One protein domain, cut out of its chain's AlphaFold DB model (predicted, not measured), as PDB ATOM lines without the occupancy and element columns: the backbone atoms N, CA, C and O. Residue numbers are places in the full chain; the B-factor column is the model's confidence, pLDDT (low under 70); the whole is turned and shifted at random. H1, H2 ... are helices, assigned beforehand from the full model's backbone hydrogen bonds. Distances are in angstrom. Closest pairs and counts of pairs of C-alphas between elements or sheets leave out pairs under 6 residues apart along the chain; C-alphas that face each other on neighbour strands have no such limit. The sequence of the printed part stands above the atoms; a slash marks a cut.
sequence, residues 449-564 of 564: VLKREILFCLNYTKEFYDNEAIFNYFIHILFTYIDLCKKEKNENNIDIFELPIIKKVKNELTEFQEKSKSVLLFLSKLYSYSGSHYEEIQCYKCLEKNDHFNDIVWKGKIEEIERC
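This is residues 449 to 564 of the 564 residues of the protein "Protein geranylgeranyltransferase type II, alpha subunit, putative" of Plasmodium ovale wallikeri (UniProt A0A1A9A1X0). You will find an up-and-down bundle of four helices, H1 to H4, each running against the one before it, with the longest helix, H2, as one of the four; H1 and H4 stand at opposite corners, with H2 and H3 between them. From H4 the domain goes on outward through two more helices folded back and forth, H5 packed on H4 and H6 packed on H5, so that H6 lies at the far end from H1. The printed part has 116 residues, with six named helices in the order H1 to H6 and no named strand: the class is all helix. It is compact, with a radius of gyration of the C-alphas of 14.3 A and spans of 41 by 35 by 19 A.

Find C-alpha 468 at (262.474, 328.698, 148.332); from there H2 runs 31.8 A to C-alpha 489 at (292.504, 324.808, 158.074). Before it, H1 holds residues 449 to 463, 22.1 A long. After it come H3, residues 500 to 510, 15.4 A, and H4, residues 517 to 530, 20.0 A. H5 holds residues 533 to 546, 20.0 A, and H6 residues 551 to 561, 15.7 A, ending at C-alpha 561 at (278.325, 321.640, 133.105).

Start at H2, which forms a hairpin with H1: they touch, with the closest C-alphas, of Cys 457 and Phe 474, 6.1 A apart, and run opposite ways at a shallow tilt of 34 degrees, only just short of steep. With residues 468 to 475 alone, H2 touches H4, the hub; the closest C-alphas are those of Glu 468 and Ser 518, 5.5 A apart. H2 and H3 are close but not clearly touching, at 7.9 A between the C-alphas of Leu 478 and Ile 502. H3 touches H1, the same way at 15 degrees, with the C-alphas of Leu 458 and Val 505 closest at 6.8 A. H4 touches H3 with residues 519 to 523 alone; the closest C-alphas, of Leu 509 and Val 519, are 6.6 A apart, and the tilt of 37 degrees is only just steep. Moving outward, H4 and H5 form a hairpin, with the C-alphas of Ser 524 and Glu 536 closest at 4.5 A. H5 and H6 form another, with the C-alphas of Glu 544 and Asp 551 closest at 4.8 A. H4 and H6 are apart. Every O i to N i+4 pair is within hydrogen-bond range in H3, H4, H5 and H6; H1 has 8 of 11 and H2 17 of 18.

The two C-alphas farthest apart are those of Asn 490 and His 548, 43.1 A. The printed part has no cut and no long link, and it ends at Cys 564, the chain's last residue. The mean pLDDT of the printed part is 92.7; look for low confidence, under 70, at residues 492 to 493.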
ATOM      1  N   VAL A 449     277.641 330.782 165.777       96.44
ATOM      2  CA  VAL A 449     276.321 331.324 165.413       96.44
ATOM      3  C   VAL A 449     275.845 330.648 164.131       96.44
ATOM      4  O   VAL A 449     274.783 330.034 164.139       96.44
ATOM      5  N   LEU A 450     276.673 330.629 163.081       97.88
ATOM      6  CA  LEU A 450     276.346 329.984 161.804       97.88
ATOM      7  C   LEU A 450     276.004 328.496 161.965       97.88
ATOM      8  O   LEU A 450     275.035 328.027 161.380       97.88
ATOM      9  N   LYS A 451     276.717 327.755 162.826       97.06
ATOM     10  CA  LYS A 451     276.395 326.349 163.139       97.06
ATOM     11  C   LYS A 451     275.000 326.174 163.757       97.06
ATOM     12  O   LYS A 451     274.337 325.175 163.484       97.06
ATOM     13  N   ARG A 452     274.552 327.119 164.596       97.38
ATOM     14  CA  ARG A 452     273.190 327.121 165.164       97.38
ATOM     15  C   ARG A 452     272.160 327.512 164.107       97.38
ATOM     16  O   ARG A 452     271.112 326.881 164.041       97.38
ATOM     17  N   GLU A 453     272.485 328.479 163.257       97.75
ATOM     18  CA  GLU A 453     271.594 328.956 162.199       97.75
ATOM     19  C   GLU A 453     271.385 327.915 161.086       97.75
ATOM     20  O   GLU A 453     270.262 327.708 160.641       97.75
ATOM     21  N   ILE A 454     272.421 327.153 160.719       98.31
ATOM     22  CA  ILE A 454     272.302 325.985 159.828       98.31
ATOM     23  C   ILE A 454     271.304 324.966 160.387       98.31
ATOM     24  O   ILE A 454     270.478 324.449 159.643       98.31
ATOM     25  N   LEU A 455     271.347 324.687 161.695       97.50
ATOM     26  CA  LEU A 455     270.407 323.763 162.340       97.50
ATOM     27  C   LEU A 455     268.991 324.351 162.463       97.50
ATOM     28  O   LEU A 455     268.022 323.600 162.382       97.50
ATOM     29  N   PHE A 456     268.860 325.671 162.624       95.81
ATOM     30  CA  PHE A 456     267.578 326.379 162.578       95.81
ATOM     31  C   PHE A 456     266.927 326.239 161.195       95.81
ATOM     32  O   PHE A 456     265.810 325.732 161.102       95.81
ATOM     33  N   CYS A 457     267.647 326.578 160.120       97.44
ATOM     34  CA  CYS A 457     267.166 326.423 158.746       97.44
ATOM     35  C   CYS A 457     266.824 324.963 158.420       97.44
ATOM     36  O   CYS A 457     265.719 324.693 157.958       97.44
ATOM     37  N   LEU A 458     267.724 324.023 158.734       96.62
ATOM     38  CA  LEU A 458     267.557 322.590 158.467       96.62
ATOM     39  C   LEU A 458     266.328 321.977 159.156       96.62
ATOM     40  O   LEU A 458     265.727 321.044 158.626       96.62
ATOM     41  N   ASN A 459     265.940 322.486 160.329       94.62
ATOM     42  CA  ASN A 459     264.707 322.059 160.989       94.62
ATOM     43  C   ASN A 459     263.467 322.525 160.207       94.62
ATOM     44  O   ASN A 459     262.564 321.722 159.985       94.62
ATOM     45  N   TYR A 460     263.438 323.779 159.741       94.50
ATOM     46  CA  TYR A 460     262.308 324.305 158.968       94.50
ATOM     47  C   TYR A 460     262.236 323.750 157.539       94.50
ATOM     48  O   TYR A 460     261.140 323.482 157.061       94.50
ATOM     49  N   THR A 461     263.359 323.512 156.854       94.31
ATOM     50  CA  THR A 461     263.348 322.969 155.480       94.31
ATOM     51  C   THR A 461     262.854 321.524 155.388       94.31
ATOM     52  O   THR A 461     262.491 321.088 154.304       94.31
ATOM     53  N   LYS A 462     262.809 320.772 156.496       91.25
ATOM     54  CA  LYS A 462     262.165 319.444 156.545       91.25
ATOM     55  C   LYS A 462     260.640 319.522 156.569       91.25
ATOM     56  O   LYS A 462     259.972 318.656 156.015       91.25
ATOM     57  N   GLU A 463     260.099 320.535 157.240       91.69
ATOM     58  CA  GLU A 463     258.656 320.773 157.362       91.69
ATOM     59  C   GLU A 463     258.115 321.533 156.137       91.69
ATOM     60  O   GLU A 463     257.042 321.224 155.631       91.69
ATOM     61  N   PHE A 464     258.905 322.476 155.611       94.38
ATOM     62  CA  PHE A 464     258.560 323.367 154.503       94.38
ATOM     63  C   PHE A 464     259.532 323.189 153.326       94.38
ATOM     64  O   PHE A 464     260.186 324.139 152.891       94.38
ATOM     65  N   TYR A 465     259.646 321.959 152.817       93.44
ATOM     66  CA  TYR A 465     260.635 321.586 151.795       93.44
ATOM     67  C   TYR A 465     260.497 322.335 150.457       93.44
ATOM     68  O   TYR A 465     261.489 322.476 149.755       93.44
ATOM     69  N   ASP A 466     259.330 322.900 150.135       91.94
ATOM     70  CA  ASP A 466     259.130 323.731 148.934       91.94
ATOM     71  C   ASP A 466     259.390 325.234 149.151       91.94
ATOM     72  O   ASP A 466     259.270 326.028 148.219       91.94
ATOM     73  N   ASN A 467     259.759 325.670 150.359       95.50
ATOM     74  CA  ASN A 467     259.885 327.092 150.681       95.50
ATOM     75  C   ASN A 467     261.230 327.696 150.240       95.50
ATOM     76  O   ASN A 467     262.181 327.796 151.021       95.50
ATOM     77  N   GLU A 468     261.282 328.139 148.983       94.94
ATOM     78  CA  GLU A 468     262.474 328.698 148.332       94.94
ATOM     79  C   GLU A 468     263.163 329.821 149.135       94.94
ATOM     80  O   GLU A 468     264.391 329.890 149.161       94.94
ATOM     81  N   ALA A 469     262.404 330.654 149.861       96.31
ATOM     82  CA  ALA A 469     262.963 331.731 150.681       96.31
ATOM     83  C   ALA A 469     263.887 331.201 151.797       96.31
ATOM     84  O   ALA A 469     264.937 331.792 152.058       96.31
ATOM     85  N   ILE A 470     263.549 330.052 152.403       97.00
ATOM     86  CA  ILE A 470     264.428 329.406 153.389       97.00
ATOM     87  C   ILE A 470     265.674 328.864 152.696       97.00
ATOM     88  O   ILE A 470     266.770 329.096 153.187       97.00
ATOM     89  N   PHE A 471     265.546 328.175 151.556       97.69
ATOM     90  CA  PHE A 471     266.697 327.576 150.867       97.69
ATOM     91  C   PHE A 471     267.676 328.628 150.326       97.69
ATOM     92  O   PHE A 471     268.887 328.442 150.449       97.69
ATOM     93  N   ASN A 472     267.176 329.751 149.803       96.44
ATOM     94  CA  ASN A 472     268.010 330.869 149.364       96.44
ATOM     95  C   ASN A 472     268.702 331.566 150.550       96.44
ATOM     96  O   ASN A 472     269.895 331.841 150.465       96.44
ATOM     97  N   TYR A 473     268.032 331.768 151.692       98.19
ATOM     98  CA  TYR A 473     268.712 332.226 152.914       98.19
ATOM     99  C   TYR A 473     269.775 331.212 153.381       98.19
ATOM    100  O   TYR A 473     270.934 331.556 153.616       98.19
ATOM    101  N   PHE A 474     269.387 329.941 153.471       98.06
ATOM    102  CA  PHE A 474     270.161 328.850 154.050       98.06
ATOM    103  C   PHE A 474     271.449 328.551 153.275       98.06
ATOM    104  O   PHE A 474     272.488 328.357 153.908       98.06
ATOM    105  N   ILE A 475     271.429 328.563 151.936       97.38
ATOM    106  CA  ILE A 475     272.629 328.254 151.142       97.38
ATOM    107  C   ILE A 475     273.745 329.282 151.393       97.38
ATOM    108  O   ILE A 475     274.906 328.898 151.529       97.38
ATOM    109  N   HIS A 476     273.404 330.561 151.598       96.88
ATOM    110  CA  HIS A 476     274.377 331.587 151.981       96.88
ATOM    111  C   HIS A 476     274.943 331.366 153.394       96.88
ATOM    112  O   HIS A 476     276.151 331.516 153.588       96.88
ATOM    113  N   ILE A 477     274.124 330.952 154.374       98.00
ATOM    114  CA  ILE A 477     274.622 330.592 155.720       98.00
ATOM    115  C   ILE A 477     275.585 329.397 155.631       98.00
ATOM    116  O   ILE A 477     276.644 329.397 156.263       98.00
ATOM    117  N   LEU A 478     275.228 328.391 154.826       97.12
ATOM    118  CA  LEU A 478     275.987 327.157 154.657       97.12
ATOM    119  C   LEU A 478     277.347 327.411 153.988       97.12
ATOM    120  O   LEU A 478     278.370 326.991 154.527       97.12
ATOM    121  N   PHE A 479     277.377 328.139 152.869       96.56
ATOM    122  CA  PHE A 479     278.620 328.494 152.174       96.56
ATOM    123  C   PHE A 479     279.528 329.368 153.047       96.56
ATOM    124  O   PHE A 479     280.697 329.032 153.213       96.56
ATOM    125  N   THR A 480     278.984 330.390 153.723       96.69
ATOM    126  CA  THR A 480     279.763 331.223 154.663       96.69
ATOM    127  C   THR A 480     280.428 330.379 155.759       96.69
ATOM    128  O   THR A 480     281.596 330.583 156.093       96.69
ATOM    129  N   TYR A 481     279.715 329.388 156.306       96.31
ATOM    130  CA  TYR A 481     280.275 328.461 157.292       96.31
ATOM    131  C   TYR A 481     281.396 327.583 156.707       96.31
ATOM    132  O   TYR A 481     282.402 327.350 157.385       96.31
ATOM    133  N   ILE A 482     281.255 327.102 155.466       94.31
ATOM    134  CA  ILE A 482     282.290 326.296 154.803       94.31
ATOM    135  C   ILE A 482     283.530 327.147 154.495       94.31
ATOM    136  O   ILE A 482     284.642 326.694 154.766       94.31
ATOM    137  N   ASP A 483     283.367 328.385 154.023       93.19
ATOM    138  CA  ASP A 483     284.477 329.307 153.758       93.19
ATOM    139  C   ASP A 483     285.296 329.597 155.025       93.19
ATOM    140  O   ASP A 483     286.528 329.634 154.969       93.19
ATOM    141  N   LEU A 484     284.641 329.759 156.183       93.00
ATOM    142  CA  LEU A 484     285.337 329.856 157.471       93.00
ATOM    143  C   LEU A 484     286.091 328.560 157.812       93.00
ATOM    144  O   LEU A 484     287.237 328.628 158.247       93.00
ATOM    145  N   CYS A 485     285.495 327.385 157.574       90.75
ATOM    146  CA  CYS A 485     286.155 326.097 157.824       90.75
ATOM    147  C   CYS A 485     287.371 325.850 156.910       90.75
ATOM    148  O   CYS A 485     288.354 325.273 157.370       90.75
ATOM    149  N   LYS A 486     287.325 326.298 155.645       89.62
ATOM    150  CA  LYS A 486     288.465 326.274 154.708       89.62
ATOM    151  C   LYS A 486     289.597 327.182 155.197       89.62
ATOM    152  O   LYS A 486     290.734 326.731 155.333       89.62
ATOM    153  N   LYS A 487     289.273 328.429 155.563       88.19
ATOM    154  CA  LYS A 487     290.233 329.423 156.088       88.19
ATOM    155  C   LYS A 487     290.914 328.971 157.384       88.19
ATOM    156  O   LYS A 487     292.117 329.131 157.519       88.19
ATOM    157  N   GLU A 488     290.173 328.368 158.312       85.31
ATOM    158  CA  GLU A 488     290.697 327.874 159.598       85.31
ATOM    159  C   GLU A 488     291.703 326.719 159.450       85.31
ATOM    160  O   GLU A 488     292.572 326.549 160.301       85.31
ATOM    161  N   LYS A 489     291.607 325.938 158.367       81.94
ATOM    162  CA  LYS A 489     292.504 324.808 158.074       81.94
ATOM    163  C   LYS A 489     293.661 325.145 157.126       81.94
ATOM    164  O   LYS A 489     294.562 324.326 156.996       81.94
ATOM    165  N   ASN A 490     293.638 326.300 156.454       76.25
ATOM    166  CA  ASN A 490     294.504 326.623 155.304       76.25
ATOM    167  C   ASN A 490     294.430 325.596 154.145       76.25
ATOM    168  O   ASN A 490     295.340 325.509 153.322       76.25
ATOM    169  N   GLU A 491     293.339 324.829 154.054       73.25
ATOM    170  CA  GLU A 491     293.127 323.787 153.044       73.25
ATOM    171  C   GLU A 491     291.961 324.180 152.125       73.25
ATOM    172  O   GLU A 491     290.799 324.165 152.535       73.25
ATOM    173  N   ASN A 492     292.243 324.492 150.856       67.31
ATOM    174  CA  ASN A 492     291.183 324.731 149.865       67.31
ATOM    175  C   ASN A 492     290.501 323.420 149.424       67.31
ATOM    176  O   ASN A 492     289.302 323.417 149.147       67.31
ATOM    177  N   ASN A 493     291.244 322.307 149.431       67.19
ATOM    178  CA  ASN A 493     290.828 320.993 148.914       67.19
ATOM    179  C   ASN A 493     290.134 320.109 149.975       67.19
ATOM    180  O   ASN A 493     290.260 318.886 149.951       67.19
ATOM    181  N   ILE A 494     289.432 320.709 150.939       75.94
ATOM    182  CA  ILE A 494     288.617 319.957 151.903       75.94
ATOM    183  C   ILE A 494     287.380 319.423 151.183       75.94
ATOM    184  O   ILE A 494     286.581 320.220 150.685       75.94
ATOM    185  N   ASP A 495     287.158 318.106 151.224       84.38
ATOM    186  CA  ASP A 495     285.833 317.551 150.947       84.38
ATOM    187  C   ASP A 495     284.839 318.108 151.976       84.38
ATOM    188  O   ASP A 495     284.879 317.795 153.172       84.38
ATOM    189  N   ILE A 496     283.941 318.968 151.497       89.38
ATOM    190  CA  ILE A 496     282.948 319.637 152.331       89.38
ATOM    191  C   ILE A 496     281.992 318.631 152.978       89.38
ATOM    192  O   ILE A 496     281.452 318.925 154.042       89.38
ATOM    193  N   PHE A 497     281.802 317.446 152.390       90.81
ATOM    194  CA  PHE A 497     280.916 316.408 152.908       90.81
ATOM    195  C   PHE A 497     281.524 315.609 154.064       90.81
ATOM    196  O   PHE A 497     280.775 314.940 154.771       90.81
ATOM    197  N   GLU A 498     282.824 315.739 154.351       88.44
ATOM    198  CA  GLU A 498     283.410 315.248 155.608       88.44
ATOM    199  C   GLU A 498     283.231 316.221 156.783       88.44
ATOM    200  O   GLU A 498     283.426 315.844 157.940       88.44
ATOM    201  N   LEU A 499     282.768 317.457 156.547       90.56
ATOM    202  CA  LEU A 499     282.330 318.340 157.632       90.56
ATOM    203  C   LEU A 499     280.999 317.803 158.207       90.56
ATOM    204  O   LEU A 499     279.985 317.838 157.504       90.56
ATOM    205  N   PRO A 500     280.919 317.371 159.487       93.06
ATOM    206  CA  PRO A 500     279.778 316.583 159.977       93.06
ATOM    207  C   PRO A 500     278.407 317.262 159.860       93.06
ATOM    208  O   PRO A 500     277.386 316.589 159.734       93.06
ATOM    209  N   ILE A 501     278.367 318.598 159.888       95.44
ATOM    210  CA  ILE A 501     277.125 319.356 159.707       95.44
ATOM    211  C   ILE A 501     276.688 319.425 158.237       95.44
ATOM    212  O   ILE A 501     275.496 319.343 157.973       95.44
ATOM    213  N   ILE A 502     277.622 319.490 157.284       95.00
ATOM    214  CA  ILE A 502     277.315 319.467 155.846       95.00
ATOM    215  C   ILE A 502     276.882 318.056 155.435       95.00
ATOM    216  O   ILE A 502     275.876 317.903 154.749       95.00
ATOM    217  N   LYS A 503     277.562 317.022 155.956       94.88
ATOM    218  CA  LYS A 503     277.163 315.608 155.834       94.88
ATOM    219  C   LYS A 503     275.725 315.385 156.307       94.88
ATOM    220  O   LYS A 503     274.931 314.764 155.608       94.88
ATOM    221  N   LYS A 504     275.366 315.958 157.465       96.31
ATOM    222  CA  LYS A 504     273.993 315.930 157.989       96.31
ATOM    223  C   LYS A 504     273.005 316.643 157.058       96.31
ATOM    224  O   LYS A 504     271.983 316.056 156.728       96.31
ATOM    225  N   VAL A 505     273.308 317.873 156.629       96.75
ATOM    226  CA  VAL A 505     272.442 318.664 155.732       96.75
ATOM    227  C   VAL A 505     272.193 317.940 154.405       96.75
ATOM    228  O   VAL A 505     271.042 317.841 153.995       96.75
ATOM    229  N   LYS A 506     273.237 317.386 153.771       95.69
ATOM    230  CA  LYS A 506     273.122 316.566 152.552       95.69
ATOM    231  C   LYS A 506     272.174 315.390 152.782       95.69
ATOM    232  O   LYS A 506     271.139 315.313 152.129       95.69
ATOM    233  N   ASN A 507     272.495 314.523 153.744       95.00
ATOM    234  CA  ASN A 507     271.745 313.289 153.981       95.00
ATOM    235  C   ASN A 507     270.262 313.557 154.289       95.00
ATOM    236  O   ASN A 507     269.393 312.937 153.686       95.00
ATOM    237  N   GLU A 508     269.973 314.502 155.189       95.19
ATOM    238  CA  GLU A 508     268.602 314.801 155.618       95.19
ATOM    239  C   GLU A 508     267.767 315.536 154.554       95.19
ATOM    240  O   GLU A 508     266.541 315.504 154.631       95.19
ATOM    241  N   LEU A 509     268.389 316.198 153.569       95.06
ATOM    242  CA  LEU A 509     267.679 316.815 152.440       95.06
ATOM    243  C   LEU A 509     267.519 315.858 151.250       95.06
ATOM    244  O   LEU A 509     266.500 315.916 150.566       95.06
ATOM    245  N   THR A 510     268.455 314.930 151.026       93.69
ATOM    246  CA  THR A 510     268.336 313.885 149.991       93.69
ATOM    247  C   THR A 510     267.050 313.055 150.140       93.69
ATOM    248  O   THR A 510     266.453 312.686 149.131       93.69
ATOM    249  N   GLU A 511     266.538 312.853 151.360       92.31
ATOM    250  CA  GLU A 511     265.239 312.197 151.635       92.31
ATOM    251  C   GLU A 511     264.014 312.897 150.994       92.31
ATOM    252  O   GLU A 511     262.944 312.295 150.850       92.31
ATOM    253  N   PHE A 512     264.157 314.164 150.590       91.88
ATOM    254  CA  PHE A 512     263.096 315.000 150.019       91.88
ATOM    255  C   PHE A 512     263.330 315.355 148.540       91.88
ATOM    256  O   PHE A 512     262.481 316.011 147.936       91.88
ATOM    257  N   GLN A 513     264.435 314.907 147.931       90.06
ATOM    258  CA  GLN A 513     264.850 315.342 146.590       90.06
ATOM    259  C   GLN A 513     263.816 315.032 145.492       90.06
ATOM    260  O   GLN A 513     263.582 315.858 144.622       90.06
ATOM    261  N   GLU A 514     263.128 313.889 145.553       87.06
ATOM    262  CA  GLU A 514     262.103 313.527 144.555       87.06
ATOM    263  C   GLU A 514     260.787 314.304 144.725       87.06
ATOM    264  O   GLU A 514     259.928 314.264 143.846       87.06
ATOM    265  N   LYS A 515     260.608 314.991 145.860       86.06
ATOM    266  CA  LYS A 515     259.367 315.692 146.222       86.06
ATOM    267  C   LYS A 515     259.435 317.194 145.980       86.06
ATOM    268  O   LYS A 515     258.380 317.815 145.920       86.06
ATOM    269  N   SER A 516     260.635 317.777 145.881       92.81
ATOM    270  CA  SER A 516     260.797 319.231 145.880       92.81
ATOM    271  C   SER A 516     261.868 319.766 144.932       92.81
ATOM    272  O   SER A 516     263.056 319.446 145.023       92.81
ATOM    273  N   LYS A 517     261.435 320.720 144.103       93.69
ATOM    274  CA  LYS A 517     262.282 321.582 143.270       93.69
ATOM    275  C   LYS A 517     263.275 322.400 144.104       93.69
ATOM    276  O   LYS A 517     264.442 322.495 143.732       93.69
ATOM    277  N   SER A 518     262.848 322.940 145.248       94.69
ATOM    278  CA  SER A 518     263.698 323.765 146.122       94.69
ATOM    279  C   SER A 518     264.835 322.952 146.749       94.69
ATOM    280  O   SER A 518     265.972 323.423 146.809       94.69
ATOM    281  N   VAL A 519     264.566 321.696 147.128       96.06
ATOM    282  CA  VAL A 519     265.587 320.754 147.616       96.06
ATOM    283  C   VAL A 519     266.590 320.397 146.515       96.06
ATOM    284  O   VAL A 519     267.795 320.475 146.751       96.06
ATOM    285  N   LEU A 520     266.124 320.058 145.306       95.62
ATOM    286  CA  LEU A 520     267.003 319.744 144.171       95.62
ATOM    287  C   LEU A 520     267.912 320.923 143.796       95.62
ATOM    288  O   LEU A 520     269.099 320.716 143.561       95.62
ATOM    289  N   LEU A 521     267.388 322.153 143.803       95.56
ATOM    290  CA  LEU A 521     268.160 323.371 143.529       95.56
ATOM    291  C   LEU A 521     269.145 323.738 144.647       95.56
ATOM    292  O   LEU A 521     270.168 324.370 144.385       95.56
ATOM    293  N   PHE A 522     268.865 323.362 145.894       97.06
ATOM    294  CA  PHE A 522     269.814 323.516 146.996       97.06
ATOM    295  C   PHE A 522     270.939 322.476 146.917       97.06
ATOM    296  O   PHE A 522     272.108 322.820 147.087       97.06
ATOM    297  N   LEU A 523     270.595 321.219 146.621       96.50
ATOM    298  CA  LEU A 523     271.566 320.143 146.439       96.50
ATOM    299  C   LEU A 523     272.452 320.390 145.212       96.50
ATOM    300  O   LEU A 523     273.664 320.251 145.338       96.50
ATOM    301  N   SER A 524     271.906 320.842 144.075       95.88
ATOM    302  CA  SER A 524     272.714 321.177 142.893       95.88
ATOM    303  C   SER A 524     273.711 322.302 143.192       95.88
ATOM    304  O   SER A 524     274.900 322.120 142.958       95.88
ATOM    305  N   LYS A 525     273.276 323.406 143.827       96.19
ATOM    306  CA  LYS A 525     274.169 324.482 144.307       96.19
ATOM    307  C   LYS A 525     275.275 323.938 145.227       96.19
ATOM    308  O   LYS A 525     276.428 324.347 145.103       96.19
ATOM    309  N   LEU A 526     274.945 323.021 146.142       95.62
ATOM    310  CA  LEU A 526     275.904 322.428 147.078       95.62
ATOM    311  C   LEU A 526     276.916 321.494 146.390       95.62
ATOM    312  O   LEU A 526     278.088 321.524 146.756       95.62
ATOM    313  N   TYR A 527     276.487 320.713 145.393       95.19
ATOM    314  CA  TYR A 527     277.365 319.875 144.568       95.19
ATOM    315  C   TYR A 527     278.258 320.703 143.635       95.19
ATOM    316  O   TYR A 527     279.443 320.406 143.504       95.19
ATOM    317  N   SER A 528     277.732 321.790 143.068       93.88
ATOM    318  CA  SER A 528     278.506 322.774 142.299       93.88
ATOM    319  C   SER A 528     279.656 323.342 143.141       93.88
ATOM    320  O   SER A 528     280.821 323.298 142.752       93.88
ATOM    321  N   TYR A 529     279.355 323.772 144.375       91.94
ATOM    322  CA  TYR A 529     280.340 324.312 145.319       91.94
ATOM    323  C   TYR A 529     281.371 323.263 145.817       91.94
ATOM    324  O   TYR A 529     282.439 323.640 146.311       91.94
ATOM    325  N   SER A 530     281.106 321.955 145.676       90.12
ATOM    326  CA  SER A 530     282.085 320.882 145.932       90.12
ATOM    327  C   SER A 530     282.835 320.382 144.690       90.12
ATOM    328  O   SER A 530     283.726 319.548 144.845       90.12
ATOM    329  N   GLY A 531     282.493 320.842 143.480       89.94
ATOM    330  CA  GLY A 531     283.001 320.270 142.224       89.94
ATOM    331  C   GLY A 531     282.434 318.877 141.902       89.94
ATOM    332  O   GLY A 531     283.002 318.133 141.106       89.94
ATOM    333  N   SER A 532     281.322 318.486 142.532       92.00
ATOM    334  CA  SER A 532     280.658 317.185 142.350       92.00
ATOM    335  C   SER A 532     279.673 317.227 141.176       92.00
ATOM    336  O   SER A 532     278.471 317.008 141.325       92.00
ATOM    337  N   HIS A 533     280.192 317.553 139.992       93.44
ATOM    338  CA  HIS A 533     279.388 317.855 138.807       93.44
ATOM    339  C   HIS A 533     278.507 316.690 138.325       93.44
ATOM    340  O   HIS A 533     277.445 316.919 137.751       93.44
ATOM    341  N   TYR A 534     278.880 315.435 138.607       94.06
ATOM    342  CA  TYR A 534     278.040 314.279 138.283       94.06
ATOM    343  C   TYR A 534     276.716 314.292 139.064       94.06
ATOM    344  O   TYR A 534     275.645 314.155 138.465       94.06
ATOM    345  N   GLU A 535     276.774 314.483 140.386       94.25
ATOM    346  CA  GLU A 535     275.602 314.605 141.254       94.25
ATOM    347  C   GLU A 535     274.815 315.895 140.996       94.25
ATOM    348  O   GLU A 535     273.584 315.872 141.016       94.25
ATOM    349  N   GLU A 536     275.499 316.996 140.675       95.50
ATOM    350  CA  GLU A 536     274.868 318.242 140.228       95.50
ATOM    351  C   GLU A 536     274.002 318.020 138.973       95.50
ATOM    352  O   GLU A 536     272.822 318.384 138.949       95.50
ATOM    353  N   ILE A 537     274.550 317.337 137.962       95.69
ATOM    354  CA  ILE A 537     273.833 316.947 136.743       95.69
ATOM    355  C   ILE A 537     272.661 316.001 137.058       95.69
ATOM    356  O   ILE A 537     271.602 316.140 136.445       95.69
ATOM    357  N   GLN A 538     272.784 315.077 138.025       95.06
ATOM    358  CA  GLN A 538     271.642 314.238 138.432       95.06
ATOM    359  C   GLN A 538     270.499 315.074 139.032       95.06
ATOM    360  O   GLN A 538     269.330 314.795 138.755       95.06
ATOM    361  N   CYS A 539     270.807 316.122 139.805       95.56
ATOM    362  CA  CYS A 539     269.788 317.037 140.321       95.56
ATOM    363  C   CYS A 539     269.056 317.773 139.186       95.56
ATOM    364  O   CYS A 539     267.824 317.819 139.193       95.56
ATOM    365  N   TYR A 540     269.775 318.282 138.177       96.12
ATOM    366  CA  TYR A 540     269.141 318.942 137.028       96.12
ATOM    367  C   TYR A 540     268.367 317.972 136.121       96.12
ATOM    368  O   TYR A 540     267.281 318.327 135.674       96.12
ATOM    369  N   LYS A 541     268.824 316.727 135.927       94.12
ATOM    370  CA  LYS A 541     268.073 315.692 135.180       94.12
ATOM    371  C   LYS A 541     266.796 315.246 135.912       94.12
ATOM    372  O   LYS A 541     265.807 314.884 135.278       94.12
ATOM    373  N   CYS A 542     266.767 315.338 137.245       93.31
ATOM    374  CA  CYS A 542     265.537 315.177 138.027       93.31
ATOM    375  C   CYS A 542     264.572 316.364 137.839       93.31
ATOM    376  O   CYS A 542     263.368 316.160 137.678       93.31
ATOM    377  N   LEU A 543     265.093 317.597 137.802       94.25
ATOM    378  CA  LEU A 543     264.306 318.810 137.543       94.25
ATOM    379  C   LEU A 543     263.727 318.837 136.118       94.25
ATOM    380  O   LEU A 543     262.528 319.041 135.969       94.25
ATOM    381  N   GLU A 544     264.523 318.545 135.086       93.25
ATOM    382  CA  GLU A 544     264.091 318.443 133.679       93.25
ATOM    383  C   GLU A 544     262.861 317.534 133.515       93.25
ATOM    384  O   GLU A 544     261.890 317.878 132.838       93.25
ATOM    385  N   LYS A 545     262.881 316.384 134.196       90.62
ATOM    386  CA  LYS A 545     261.809 315.387 134.160       90.62
ATOM    387  C   LYS A 545     260.523 315.836 134.866       90.62
ATOM    388  O   LYS A 545     259.450 315.394 134.466       90.62
ATOM    389  N   ASN A 546     260.622 316.657 135.913       89.06
ATOM    390  CA  ASN A 546     259.518 316.916 136.848       89.06
ATOM    391  C   ASN A 546     258.976 318.362 136.806       89.06
ATOM    392  O   ASN A 546     257.869 318.610 137.277       89.06
ATOM    393  N   ASP A 547     259.730 319.313 136.254       90.38
ATOM    394  CA  ASP A 547     259.433 320.751 136.242       90.38
ATOM    395  C   ASP A 547     259.403 321.286 134.801       90.38
ATOM    396  O   ASP A 547     260.240 322.081 134.374       90.38
ATOM    397  N   HIS A 548     258.407 320.820 134.040       89.44
ATOM    398  CA  HIS A 548     258.247 321.084 132.603       89.44
ATOM    399  C   HIS A 548     258.132 322.569 132.212       89.44
ATOM    400  O   HIS A 548     258.230 322.886 131.033       89.44
ATOM    401  N   PHE A 549     257.904 323.481 133.163       92.94
ATOM    402  CA  PHE A 549     257.881 324.924 132.894       92.94
ATOM    403  C   PHE A 549     259.289 325.498 132.640       92.94
ATOM    404  O   PHE A 549     259.434 326.467 131.903       92.94
ATOM    405  N   ASN A 550     260.322 324.875 133.217       93.38
ATOM    406  CA  ASN A 550     261.721 325.302 133.134       93.38
ATOM    407  C   ASN A 550     262.608 324.274 132.396       93.38
ATOM    408  O   ASN A 550     263.827 324.298 132.560       93.38
ATOM    409  N   ASP A 551     262.051 323.353 131.601       91.25
ATOM    410  CA  ASP A 551     262.821 322.240 131.018       91.25
ATOM    411  C   ASP A 551     264.003 322.717 130.147       91.25
ATOM    412  O   ASP A 551     265.100 322.170 130.249       91.25
ATOM    413  N   ILE A 552     263.815 323.793 129.373       94.69
ATOM    414  CA  ILE A 552     264.871 324.481 128.611       94.69
ATOM    415  C   ILE A 552     265.990 324.990 129.537       94.69
ATOM    416  O   ILE A 552     267.169 324.858 129.209       94.69
ATOM    417  N   VAL A 553     265.646 325.531 130.711       95.38
ATOM    418  CA  VAL A 553     266.616 326.034 131.701       95.38
ATOM    419  C   VAL A 553     267.423 324.880 132.300       95.38
ATOM    420  O   VAL A 553     268.632 324.999 132.486       95.38
ATOM    421  N   TRP A 554     266.776 323.746 132.579       95.31
ATOM    422  CA  TRP A 554     267.446 322.569 133.135       95.31
ATOM    423  C   TRP A 554     268.367 321.896 132.114       95.31
ATOM    424  O   TRP A 554     269.504 321.583 132.459       95.31
ATOM    425  N   LYS A 555     267.942 321.792 130.848       94.12
ATOM    426  CA  LYS A 555     268.787 321.354 129.722       94.12
ATOM    427  C   LYS A 555     270.001 322.261 129.539       94.12
ATOM    428  O   LYS A 555     271.121 321.765 129.525       94.12
ATOM    429  N   GLY A 556     269.794 323.581 129.501       95.50
ATOM    430  CA  GLY A 556     270.878 324.558 129.373       95.50
ATOM    431  C   GLY A 556     271.942 324.417 130.466       95.50
ATOM    432  O   GLY A 556     273.128 324.428 130.159       95.50
ATOM    433  N   LYS A 557     271.533 324.191 131.723       94.50
ATOM    434  CA  LYS A 557     272.468 323.949 132.837       94.50
ATOM    435  C   LYS A 557     273.201 322.614 132.753       94.50
ATOM    436  O   LYS A 557     274.374 322.550 133.106       94.50
ATOM    437  N   ILE A 558     272.540 321.552 132.291       95.38
ATOM    438  CA  ILE A 558     273.204 320.264 132.041       95.38
ATOM    439  C   ILE A 558     274.274 320.444 130.959       95.38
ATOM    440  O   ILE A 558     275.415 320.047 131.167       95.38
ATOM    441  N   GLU A 559     273.932 321.095 129.845       95.12
ATOM    442  CA  GLU A 559     274.873 321.372 128.755       95.12
ATOM    443  C   GLU A 559     276.022 322.301 129.166       95.12
ATOM    444  O   GLU A 559     277.124 322.144 128.656       95.12
ATOM    445  N   GLU A 560     275.794 323.268 130.055       93.69
ATOM    446  CA  GLU A 560     276.837 324.154 130.586       93.69
ATOM    447  C   GLU A 560     277.889 323.364 131.384       93.69
ATOM    448  O   GLU A 560     279.090 323.517 131.153       93.69
ATOM    449  N   ILE A 561     277.443 322.459 132.260       92.94
ATOM    450  CA  ILE A 561     278.325 321.640 133.105       92.94
ATOM    451  C   ILE A 561     279.002 320.527 132.291       92.94
ATOM    452  O   ILE A 561     280.180 320.257 132.495       92.94
ATOM    453  N   GLU A 562     278.312 319.913 131.322       91.69
ATOM    454  CA  GLU A 562     278.889 318.886 130.429       91.69
ATOM    455  C   GLU A 562     279.916 319.454 129.413       91.69
ATOM    456  O   GLU A 562     280.494 318.694 128.634       91.69
ATOM    457  N   ARG A 563     280.174 320.773 129.429       88.25
ATOM    458  CA  ARG A 563     281.222 321.465 128.648       88.25
ATOM    459  C   ARG A 563     282.443 321.900 129.479       88.25
ATOM    460  O   ARG A 563     283.375 322.446 128.884       88.25
ATOM    461  N   CYS A 564     282.430 321.706 130.802       72.81
ATOM    462  CA  CYS A 564     283.502 322.096 131.730       72.81
ATOM    463  C   CYS A 564     284.464 320.937 132.053       72.81
ATOM    464  O   CYS A 564     285.665 321.242 132.230       72.81
TER     465      CYS A 564